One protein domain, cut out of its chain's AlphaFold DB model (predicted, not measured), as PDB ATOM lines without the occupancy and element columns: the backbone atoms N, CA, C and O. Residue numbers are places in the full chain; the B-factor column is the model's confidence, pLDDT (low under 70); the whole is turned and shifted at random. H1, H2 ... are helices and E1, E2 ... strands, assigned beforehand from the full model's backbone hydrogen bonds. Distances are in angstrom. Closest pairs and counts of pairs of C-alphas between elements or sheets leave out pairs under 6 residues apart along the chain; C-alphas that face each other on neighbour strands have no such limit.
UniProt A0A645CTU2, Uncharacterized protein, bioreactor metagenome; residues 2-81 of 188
ATOM      1  N   GLU A   2     127.107 133.498  76.637       76.56
ATOM      2  CA  GLU A   2     128.547 133.809  76.563       76.56
ATOM      3  C   GLU A   2     129.079 134.462  77.852       76.56
ATOM      4  O   GLU A   2     129.861 133.841  78.558       76.56
ATOM      5  N   LYS A   3     128.483 135.583  78.284       84.56
ATOM      6  CA  LYS A   3     128.849 136.256  79.549       84.56
ATOM      7  C   LYS A   3     128.789 135.369  80.801       84.56
ATOM      8  O   LYS A   3     129.611 135.514  81.695       84.56
ATOM      9  N   ASN A   4     127.812 134.462  80.887       86.38
ATOM     10  CA  ASN A   4     127.687 133.565  82.041       86.38
ATOM     11  C   ASN A   4     128.862 132.584  82.090       86.38
ATOM     12  O   ASN A   4     129.411 132.342  83.160       86.38
ATOM     13  N   ARG A   5     129.263 132.050  80.929       83.94
ATOM     14  CA  ARG A   5     130.426 131.162  80.823       83.94
ATOM     15  C   ARG A   5     131.710 131.897  81.190       83.94
ATOM     16  O   ARG A   5     132.518 131.325  81.910       83.94
ATOM     17  N   ASP A   6     131.849 133.157  80.774       88.56
ATOM     18  CA  ASP A   6     133.003 133.985  81.136       88.56
ATOM     19  C   ASP A   6     133.107 134.144  82.657       88.56
ATOM     20  O   ASP A   6     134.144 133.833  83.236       88.56
ATOM     21  N   PHE A   7     132.016 134.526  83.329       89.50
ATOM     22  CA  PHE A   7     132.003 134.661  84.789       89.50
ATOM     23  C   PHE A   7     132.328 133.349  85.507       89.50
ATOM     24  O   PHE A   7     133.172 133.340  86.403       89.50
ATOM     25  N   VAL A   8     131.735 132.233  85.077       85.19
ATOM     26  CA  VAL A   8     132.031 130.915  85.655       85.19
ATOM     27  C   VAL A   8     133.496 130.529  85.433       85.19
ATOM     28  O   VAL A   8     134.138 130.030  86.353       85.19
ATOM     29  N   SER A   9     134.067 130.814  84.257       86.75
ATOM     30  CA  SER A   9     135.486 130.548  83.968       86.75
ATOM     31  C   SER A   9     136.445 131.368  84.840       86.75
ATOM     32  O   SER A   9     137.561 130.932  85.108       86.75
ATOM     33  N   MET A  10     135.991 132.523  85.336       91.44
ATOM     34  CA  MET A  10     136.709 133.362  86.302       91.44
ATOM     35  C   MET A  10     136.498 132.906  87.759       91.44
ATOM     36  O   MET A  10     136.968 133.570  88.680       91.44
ATOM     37  N   GLY A  11     135.774 131.805  87.988       88.12
ATOM     38  CA  GLY A  11     135.427 131.315  89.323       88.12
ATOM     39  C   GLY A  11     134.344 132.138  90.028       88.12
ATOM     40  O   GLY A  11     134.167 132.006  91.239       88.12
ATOM     41  N   LEU A  12     133.621 132.999  89.302       90.25
ATOM     42  CA  LEU A  12     132.528 133.786  89.866       90.25
ATOM     43  C   LEU A  12     131.243 132.961  89.897       90.25
ATOM     44  O   LEU A  12     130.843 132.351  88.904       90.25
ATOM     45  N   ARG A  13     130.554 133.006  91.039       89.56
ATOM     46  CA  ARG A  13     129.193 132.483  91.155       89.56
ATOM     47  C   ARG A  13     128.232 133.405  90.422       89.56
ATOM     48  O   ARG A  13     128.295 134.625  90.581       89.56
ATOM     49  N   ILE A  14     127.327 132.813  89.654       93.75
ATOM     50  CA  ILE A  14     126.299 133.538  88.911       93.75
ATOM     51  C   ILE A  14     124.924 133.209  89.466       93.75
ATOM     52  O   ILE A  14     124.589 132.054  89.719       93.75
ATOM     53  N   GLN A  15     124.139 134.261  89.655       95.12
ATOM     54  CA  GLN A  15     122.862 134.209  90.343       95.12
ATOM     55  C   GLN A  15     121.739 134.691  89.429       95.12
ATOM     56  O   GLN A  15     121.936 135.604  88.624       95.12
ATOM     57  N   ALA A  16     120.559 134.096  89.574       97.06
ATOM     58  CA  ALA A  16     119.344 134.564  88.924       97.06
ATOM     59  C   ALA A  16     118.147 134.511  89.878       97.06
ATOM     60  O   ALA A  16     118.125 133.757  90.852       97.06
ATOM     61  N   PHE A  17     117.145 135.327  89.566       98.06
ATOM     62  CA  PHE A  17     115.895 135.414  90.296       98.06
ATOM     63  C   PHE A  17     114.815 134.545  89.651       98.06
ATOM     64  O   PHE A  17     114.628 134.563  88.430       98.06
ATOM     65  N   VAL A  18     114.063 133.847  90.494       98.12
ATOM     66  CA  VAL A  18     112.784 133.206  90.171       98.12
ATOM     67  C   VAL A  18     111.655 133.890  90.943       98.12
ATOM     68  O   VAL A  18     111.887 134.545  91.964       98.12
ATOM     69  N   CYS A  19     110.422 133.747  90.460       97.62
ATOM     70  CA  CYS A  19     109.245 134.271  91.151       97.62
ATOM     71  C   CYS A  19     109.020 133.578  92.503       97.62
ATOM     72  O   CYS A  19     109.354 132.412  92.681       97.62
ATOM     73  N   GLY A  20     108.372 134.265  93.436       96.44
ATOM     74  CA  GLY A  20     107.784 133.639  94.619       96.44
ATOM     75  C   GLY A  20     106.415 133.035  94.321       96.44
ATOM     76  O   GLY A  20     105.656 133.530  93.482       96.44
ATOM     77  N   ASP A  21     106.093 131.971  95.047       96.19
ATOM     78  CA  ASP A  21     104.853 131.198  94.935       96.19
ATOM     79  C   ASP A  21     104.006 131.200  96.222       96.19
ATOM     80  O   ASP A  21     103.004 130.487  96.294       96.19
ATOM     81  N   ASP A  22     104.386 132.007  97.221       95.81
ATOM     82  CA  ASP A  22     103.605 132.238  98.447       95.81
ATOM     83  C   ASP A  22     103.065 133.676  98.502       95.81
ATOM     84  O   ASP A  22     101.858 133.900  98.427       95.81
ATOM     85  N   LEU A  23     103.954 134.677  98.535       95.00
ATOM     86  CA  LEU A  23     103.569 136.090  98.526       95.00
ATOM     87  C   LEU A  23     104.411 136.868  97.521       95.00
ATOM     88  O   LEU A  23     105.601 137.108  97.737       95.00
ATOM     89  N   ARG A  24     103.762 137.314  96.446       94.62
ATOM     90  CA  ARG A  24     104.387 138.174  95.439       94.62
ATOM     91  C   ARG A  24     104.596 139.596  95.956       94.62
ATOM     92  O   ARG A  24     103.949 140.030  96.911       94.62
ATOM     93  N   ARG A  25     105.537 140.323  95.356       95.06
ATOM     94  CA  ARG A  25     105.922 141.659  95.823       95.06
ATOM     95  C   ARG A  25     104.941 142.743  95.356       95.06
ATOM     96  O   ARG A  25     104.572 142.809  94.183       95.06
ATOM     97  N   TYR A  26     104.570 143.627  96.284       93.00
ATOM     98  CA  TYR A  26     103.863 144.884  96.006       93.00
ATOM     99  C   TYR A  26     104.691 145.784  95.057       93.00
ATOM    100  O   TYR A  26     105.923 145.759  95.152       93.00
ATOM    101  N   PRO A  27     104.076 146.619  94.187       94.19
ATOM    102  CA  PRO A  27     102.633 146.860  94.028       94.19
ATOM    103  C   PRO A  27     101.900 145.935  93.065       94.19
ATOM    104  O   PRO A  27     100.685 145.809  93.178       94.19
ATOM    105  N   LEU A  28     102.610 145.318  92.121       94.62
ATOM    106  CA  LEU A  28     101.966 144.678  90.972       94.62
ATOM    107  C   LEU A  28     101.612 143.208  91.212       94.62
ATOM    108  O   LEU A  28     100.684 142.705  90.595       94.62
ATOM    109  N   TYR A  29     102.323 142.511  92.105       94.31
ATOM    110  CA  TYR A  29     102.129 141.074  92.347       94.31
ATOM    111  C   TYR A  29     102.284 140.200  91.080       94.31
ATOM    112  O   TYR A  29     101.740 139.097  90.981       94.31
ATOM    113  N   GLU A  30     103.081 140.658  90.114       94.81
ATOM    114  CA  GLU A  30     103.307 139.975  88.830       94.81
ATOM    115  C   GLU A  30     104.506 139.015  88.847       94.81
ATOM    116  O   GLU A  30     104.799 138.374  87.840       94.81
ATOM    117  N   GLY A  31     105.194 138.891  89.984       96.31
ATOM    118  CA  GLY A  31     106.400 138.081  90.138       96.31
ATOM    119  C   GLY A  31     107.674 138.812  89.701       96.31
ATOM    120  O   GLY A  31     107.626 139.746  88.898       96.31
ATOM    121  N   LEU A  32     108.827 138.404  90.229       97.25
ATOM    122  CA  LEU A  32     110.111 139.071  89.966       97.25
ATOM    123  C   LEU A  32     111.200 138.102  89.466       97.25
ATOM    124  O   LEU A  32     112.154 137.831  90.194       97.25
ATOM    125  N   PRO A  33     111.084 137.574  88.231       97.94
ATOM    126  CA  PRO A  33     112.094 136.695  87.654       97.94
ATOM    127  C   PRO A  33     113.205 137.473  86.926       97.94
ATOM    128  O   PRO A  33     113.011 138.605  86.488       97.94
ATOM    129  N   THR A  34     114.357 136.834  86.705       97.19
ATOM    130  CA  THR A  34     115.405 137.350  85.803       97.19
ATOM    131  C   THR A  34     115.028 137.201  84.330       97.19
ATOM    132  O   THR A  34     115.303 138.097  83.535       97.19
ATOM    133  N   LEU A  35     114.429 136.071  83.944       96.62
ATOM    134  CA  LEU A  35     113.959 135.846  82.578       96.62
ATOM    135  C   LEU A  35     112.450 136.067  82.514       96.62
ATOM    136  O   LEU A  35     111.700 135.420  83.237       96.62
ATOM    137  N   GLU A  36     111.994 136.920  81.599       97.44
ATOM    138  CA  GLU A  36     110.572 137.274  81.484       97.44
ATOM    139  C   GLU A  36     109.669 136.055  81.239       97.44
ATOM    140  O   GLU A  36     108.591 135.942  81.809       97.44
ATOM    141  N   LYS A  37     110.148 135.066  80.482       96.56
ATOM    142  CA  LYS A  37     109.424 133.807  80.253       96.56
ATOM    143  C   LYS A  37     109.206 132.957  81.516       96.56
ATOM    144  O   LYS A  37     108.462 131.988  81.459       96.56
ATOM    145  N   HIS A  38     109.899 133.261  82.617       97.69
ATOM    146  CA  HIS A  38     109.694 132.615  83.918       97.69
ATOM    147  C   HIS A  38     108.616 133.307  84.749       97.69
ATOM    148  O   HIS A  38     108.258 132.814  85.819       97.69
ATOM    149  N   ARG A  39     108.057 134.422  84.265       96.38
ATOM    150  CA  ARG A  39     106.927 135.077  84.911       96.38
ATOM    151  C   ARG A  39     105.740 134.122  84.963       96.38
ATOM    152  O   ARG A  39     105.331 133.558  83.955       96.38
ATOM    153  N   GLY A  40     105.203 133.927  86.165       91.12
ATOM    154  CA  GLY A  40     104.096 133.004  86.412       91.12
ATOM    155  C   GLY A  40     104.449 131.513  86.359       91.12
ATOM    156  O   GLY A  40     103.578 130.710  86.675       91.12
ATOM    157  N   LEU A  41     105.686 131.128  86.021       95.12
ATOM    158  CA  LEU A  41     106.103 129.728  86.085       95.12
ATOM    159  C   LEU A  41     106.342 129.280  87.523       95.12
ATOM    160  O   LEU A  41     106.664 130.077  88.407       95.12
ATOM    161  N   ASN A  42     106.248 127.967  87.724       96.88
ATOM    162  CA  ASN A  42     106.655 127.345  88.968       96.88
ATOM    163  C   ASN A  42     108.153 127.642  89.230       96.88
ATOM    164  O   ASN A  42     108.992 127.319  88.380       96.88
ATOM    165  N   PRO A  43     108.514 128.236  90.383       97.75
ATOM    166  CA  PRO A  43     109.895 128.593  90.703       97.75
ATOM    167  C   PRO A  43     110.874 127.428  90.656       97.75
ATOM    168  O   PRO A  43     112.003 127.617  90.206       97.75
ATOM    169  N   PHE A  44     110.469 126.227  91.071       98.50
ATOM    170  CA  PHE A  44     111.330 125.051  90.994       98.50
ATOM    171  C   PHE A  44     111.655 124.700  89.535       98.50
ATOM    172  O   PHE A  44     112.818 124.523  89.179       98.50
ATOM    173  N   VAL A  45     110.650 124.715  88.657       98.38
ATOM    174  CA  VAL A  45     110.818 124.441  87.220       98.38
ATOM    175  C   VAL A  45     111.703 125.490  86.545       98.38
ATOM    176  O   VAL A  45     112.613 125.142  85.791       98.38
ATOM    177  N   ALA A  46     111.487 126.771  86.860       98.38
ATOM    178  CA  ALA A  46     112.336 127.861  86.384       98.38
ATOM    179  C   ALA A  46     113.789 127.701  86.865       98.38
ATOM    180  O   ALA A  46     114.721 127.894  86.084       98.38
ATOM    181  N   SER A  47     113.982 127.288  88.120       98.38
ATOM    182  CA  SER A  47     115.302 127.054  88.716       98.38
ATOM    183  C   SER A  47     116.067 125.948  87.991       98.38
ATOM    184  O   SER A  47     117.222 126.154  87.620       98.38
ATOM    185  N   VAL A  48     115.420 124.807  87.725       98.31
ATOM    186  CA  VAL A  48     116.033 123.696  86.977       98.31
ATOM    187  C   VAL A  48     116.465 124.159  85.583       98.31
ATOM    188  O   VAL A  48     117.594 123.884  85.175       98.31
ATOM    189  N   GLU A  49     115.634 124.926  84.865       97.88
ATOM    190  CA  GLU A  49     116.054 125.496  83.579       97.88
ATOM    191  C   GLU A  49     117.259 126.443  83.734       97.88
ATOM    192  O   GLU A  49     118.202 126.362  82.943       97.88
ATOM    193  N   LEU A  50     117.238 127.359  84.707       97.38
ATOM    194  CA  LEU A  50     118.321 128.325  84.932       97.38
ATOM    195  C   LEU A  50     119.668 127.626  85.146       97.38
ATOM    196  O   LEU A  50     120.661 128.008  84.520       97.38
ATOM    197  N   MET A  51     119.679 126.581  85.970       95.69
ATOM    198  CA  MET A  51     120.874 125.793  86.265       95.69
ATOM    199  C   MET A  51     121.367 125.032  85.028       95.69
ATOM    200  O   MET A  51     122.509 125.217  84.611       95.69
ATOM    201  N   ASN A  52     120.496 124.265  84.365       95.31
ATOM    202  CA  ASN A  52     120.898 123.417  83.236       95.31
ATOM    203  C   ASN A  52     121.245 124.210  81.977       95.31
ATOM    204  O   ASN A  52     122.230 123.935  81.294       95.31
ATOM    205  N   LYS A  53     120.405 125.185  81.626       94.31
ATOM    206  CA  LYS A  53     120.501 125.871  80.338       94.31
ATOM    207  C   LYS A  53     121.376 127.107  80.394       94.31
ATOM    208  O   LYS A  53     121.977 127.437  79.376       94.31
ATOM    209  N   TYR A  54     121.442 127.791  81.537       93.25
ATOM    210  CA  TYR A  54     122.141 129.075  81.667       93.25
ATOM    211  C   TYR A  54     123.351 129.038  82.603       93.25
ATOM    212  O   TYR A  54     124.035 130.059  82.723       93.25
ATOM    213  N   GLY A  55     123.645 127.879  83.205       91.44
ATOM    214  CA  GLY A  55     124.783 127.678  84.102       91.44
ATOM    215  C   GLY A  55     124.663 128.436  85.421       91.44
ATOM    216  O   GLY A  55     125.674 128.662  86.074       91.44
ATOM    217  N   ILE A  56     123.457 128.886  85.786       94.69
ATOM    218  CA  ILE A  56     123.232 129.604  87.042       94.69
ATOM    219  C   ILE A  56     123.588 128.683  88.209       94.69
ATOM    220  O   ILE A  56     123.142 127.543  88.239       94.69
ATOM    221  N   THR A  57     124.379 129.175  89.159       90.75
ATOM    222  CA  THR A  57     124.843 128.394  90.317       90.75
ATOM    223  C   THR A  57     124.083 128.735  91.594       90.75
ATOM    224  O   THR A  57     124.148 127.992  92.561       90.75
ATOM    225  N   GLU A  58     123.387 129.873  91.618       93.81
ATOM    226  CA  GLU A  58     122.662 130.375  92.786       93.81
ATOM    227  C   GLU A  58     121.267 130.854  92.374       93.81
ATOM    228  O   GLU A  58     121.113 131.631  91.427       93.81
ATOM    229  N   ILE A  59     120.244 130.433  93.113       97.19
ATOM    230  CA  ILE A  59     118.855 130.824  92.867       97.19
ATOM    231  C   ILE A  59     118.371 131.728  93.996       97.19
ATOM    232  O   ILE A  59     118.476 131.383  95.171       97.19
ATOM    233  N   MET A  60     117.793 132.875  93.638       96.88
ATOM    234  CA  MET A  60     117.091 133.746  94.579       96.88
ATOM    235  C   MET A  60     115.610 133.849  94.250       96.88
ATOM    236  O   MET A  60     115.216 133.928  93.091       96.88
ATOM    237  N   VAL A  61     114.784 133.934  95.286       97.19
ATOM    238  CA  VAL A  61     113.379 134.318  95.141       97.19
ATOM    239  C   VAL A  61     113.314 135.843  95.112       97.19
ATOM    240  O   VAL A  61     113.735 136.494  96.064       97.19
ATOM    241  N   GLY A  62     112.827 136.420  94.010       95.88
ATOM    242  CA  GLY A  62     112.746 137.879  93.852       95.88
ATOM    243  C   GLY A  62     111.581 138.523  94.610       95.88
ATOM    244  O   GLY A  62     111.614 139.715  94.927       95.88
ATOM    245  N   ASP A  63     110.544 137.737  94.893       97.12
ATOM    246  CA  ASP A  63     109.325 138.158  95.578       97.12
ATOM    247  C   ASP A  63     109.430 138.099  97.110       97.12
ATOM    248  O   ASP A  63     110.413 137.628  97.674       97.12
ATOM    249  N   SER A  64     108.390 138.578  97.798       95.38
ATOM    250  CA  SER A  64     108.375 138.689  99.260       95.38
ATOM    251  C   SER A  64     108.496 137.339  99.975       95.38
ATOM    252  O   SER A  64     109.103 137.283 101.044       95.38
ATOM    253  N   LYS A  65     107.882 136.272  99.442       95.50
ATOM    254  CA  LYS A  65     107.931 134.917 100.015       95.50
ATOM    255  C   LYS A  65     107.844 133.831  98.946       95.50
ATOM    256  O   LYS A  65     107.157 133.990  97.936       95.50
ATOM    257  N   ALA A  66     108.453 132.691  99.251       96.75
ATOM    258  CA  ALA A  66     108.224 131.420  98.580       96.75
ATOM    259  C   ALA A  66     107.791 130.360  99.594       96.75
ATOM    260  O   ALA A  66     108.099 130.454 100.786       96.75
ATOM    261  N   LYS A  67     107.108 129.329  99.103       97.56
ATOM    262  CA  LYS A  67     106.751 128.157  99.893       97.56
ATOM    263  C   LYS A  67     108.015 127.430 100.331       97.56
ATOM    264  O   LYS A  67     108.956 127.245  99.559       97.56
ATOM    265  N   ILE A  68     108.006 126.939 101.569       97.31
ATOM    266  CA  ILE A  68     109.135 126.179 102.114       97.31
ATOM    267  C   ILE A  68     109.419 124.906 101.304       97.31
ATOM    268  O   ILE A  68     110.572 124.519 101.154       97.31
ATOM    269  N   GLU A  69     108.383 124.271 100.753       96.50
ATOM    270  CA  GLU A  69     108.512 123.081  99.904       96.50
ATOM    271  C   GLU A  69     109.260 123.391  98.609       96.50
ATOM    272  O   GLU A  69     110.188 122.673  98.257       96.50
ATOM    273  N   THR A  70     108.938 124.508  97.956       97.12
ATOM    274  CA  THR A  70     109.654 124.984  96.769       97.12
ATOM    275  C   THR A  70     111.136 125.183  97.060       97.12
ATOM    276  O   THR A  70     111.979 124.703  96.306       97.12
ATOM    277  N   ILE A  71     111.465 125.838  98.178       97.25
ATOM    278  CA  ILE A  71     112.859 126.047  98.587       97.25
ATOM    279  C   ILE A  71     113.556 124.700  98.826       97.25
ATOM    280  O   ILE A  71     114.674 124.503  98.357       97.25
ATOM    281  N   LYS A  72     112.890 123.752  99.500       97.94
ATOM    282  CA  LYS A  72     113.421 122.398  99.723       97.94
ATOM    283  C   LYS A  72     113.666 121.649  98.415       97.94
ATOM    284  O   LYS A  72     114.711 121.031  98.283       97.94
ATOM    285  N   HIS A  73     112.747 121.719  97.452       98.12
ATOM    286  CA  HIS A  73     112.912 121.064  96.153       98.12
ATOM    287  C   HIS A  73     114.080 121.660  95.362       98.12
ATOM    288  O   HIS A  73     114.874 120.911  94.800       98.12
ATOM    289  N   ILE A  74     114.221 122.993  95.349       98.06
ATOM    290  CA  ILE A  74     115.362 123.667  94.708       98.06
ATOM    291  C   ILE A  74     116.670 123.219  95.366       98.06
ATOM    292  O   ILE A  74     117.598 122.830  94.663       98.06
ATOM    293  N   HIS A  75     116.731 123.230  96.699       97.56
ATOM    294  CA  HIS A  75     117.922 122.823  97.441       97.56
ATOM    295  C   HIS A  75     118.289 121.353  97.202       97.56
ATOM    296  O   HIS A  75     119.441 121.051  96.907       97.56
ATOM    297  N   GLU A  76     117.314 120.443  97.253       98.06
ATOM    298  CA  GLU A  76     117.541 119.021  96.988       98.06
ATOM    299  C   GLU A  76     118.029 118.787  95.550       98.06
ATOM    300  O   GLU A  76     118.903 117.958  95.304       98.06
ATOM    301  N   TYR A  77     117.524 119.547  94.579       98.19
ATOM    302  CA  TYR A  77     118.048 119.482  93.221       98.19
ATOM    303  C   TYR A  77     119.506 119.961  93.139       98.19
ATOM    304  O   TYR A  77     120.324 119.295  92.510       98.19
ATOM    305  N   MET A  78     119.849 121.066  93.808       95.81
ATOM    306  CA  MET A  78     121.211 121.615  93.816       95.81
ATOM    307  C   MET A  78     122.236 120.672  94.461       95.81
ATOM    308  O   MET A  78     123.321 120.496  93.917       95.81
ATOM    309  N   GLU A  79     121.898 120.058  95.596       96.62
ATOM    310  CA  GLU A  79     122.830 119.203  96.347       96.62
ATOM    311  C   GLU A  79     122.881 117.771  95.808       96.62
ATOM    312  O   GLU A  79     123.932 117.134  95.767       96.62
ATOM    313  N   ASN A  80     121.721 117.245  95.413       97.31
ATOM    314  CA  ASN A  80     121.513 115.814  95.229       97.31
ATOM    315  C   ASN A  80     121.049 115.446  93.809       97.31
ATOM    316  O   ASN A  80     120.890 114.256  93.518       97.31
ATOM    317  N   ASN A  81     120.838 116.422  92.921       97.50
ATOM    318  CA  ASN A  81     120.315 116.225  91.565       97.50
ATOM    319  C   ASN A  81     118.990 115.432  91.542       97.50
ATOM    320  O   ASN A  81     118.755 114.589  90.669       97.50
TER     321      ASN A  81
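AT A GLANCE: This is residues 2 to 81 of the 188 residues of an uncharacterized protein of bioreactor metagenome (UniProt A0A645CTU2). A small sheet of two parallel strands, E1 and E2, has H2 packed along one face, and H3 packs beside H2 on its E2 side. H1 lies off at one end of the model, its centre 17.6 A from the mean of the C-alphas, while the long stretch of residues 19 to 42 between E1 and H2, with no named element, has its C-alphas 7 to 21 A from that mean and reaches the opposite end at Pro 27. The printed part has 80 residues, with three named helices and two named strands in the order H1, E1, H2, E2, H3, and the class is mostly helix. It is compact, with a radius of gyration of the C-alphas of 12.7 A and spans of 37 by 27 by 17 A.

IN THESE COORDINATES: Strand E1 is residues 15 to 18, and its C-alpha 15 is at (122.862, 134.209, 90.343). Strand E2 is residues 58 to 61. Helix H2, residues 43 to 54, is 15.2 A long from first to last C-alpha. Helix H3, residues 68 to 80, is 17.6 A long and ends with C-alpha 80 at (121.513, 115.814, 95.229). Helix H1 is residues 2 to 9, with C-alpha 2 at (128.547, 133.809, 76.563).

HOW THE PARTS SIT: E1 and E2 are parallel at 32 degrees; N 18 and O 60, 2.8 A apart, are within hydrogen-bond range. E1, H2 and E2 form a strand-helix-strand unit, two parallel neighbour strands with a helix between them in the chain, and its crossover is right-handed. The closest C-alphas of E1 and H2 are those of Val 18 and Pro 43, 5.5 A apart. H2 touches H3 with residues 43 to 48 alone, the closest C-alphas being those of Phe 44 and Ile 74, 5.7 A apart. H2 and H3 run the same way at a shallow tilt of 29 degrees. E2 and H3 are near each other, with 7 pairs of C-alphas within 10 A. H1 and H2 are close but not clearly touching, with C-alphas of Asn 4 and Tyr 54 closest at 7.1 A. H1 and H3 are apart. In H1, H2 and H3 every O i to N i+4 pair is within hydrogen-bond range.

THE WHOLE: The C-alphas of Ser 9 and Pro 27, the two farthest apart, are 38.0 A from each other. The link from E1 to H2, 24 residues, is long. The printed part has no cut, and no printed residue is under 70 in pLDDT.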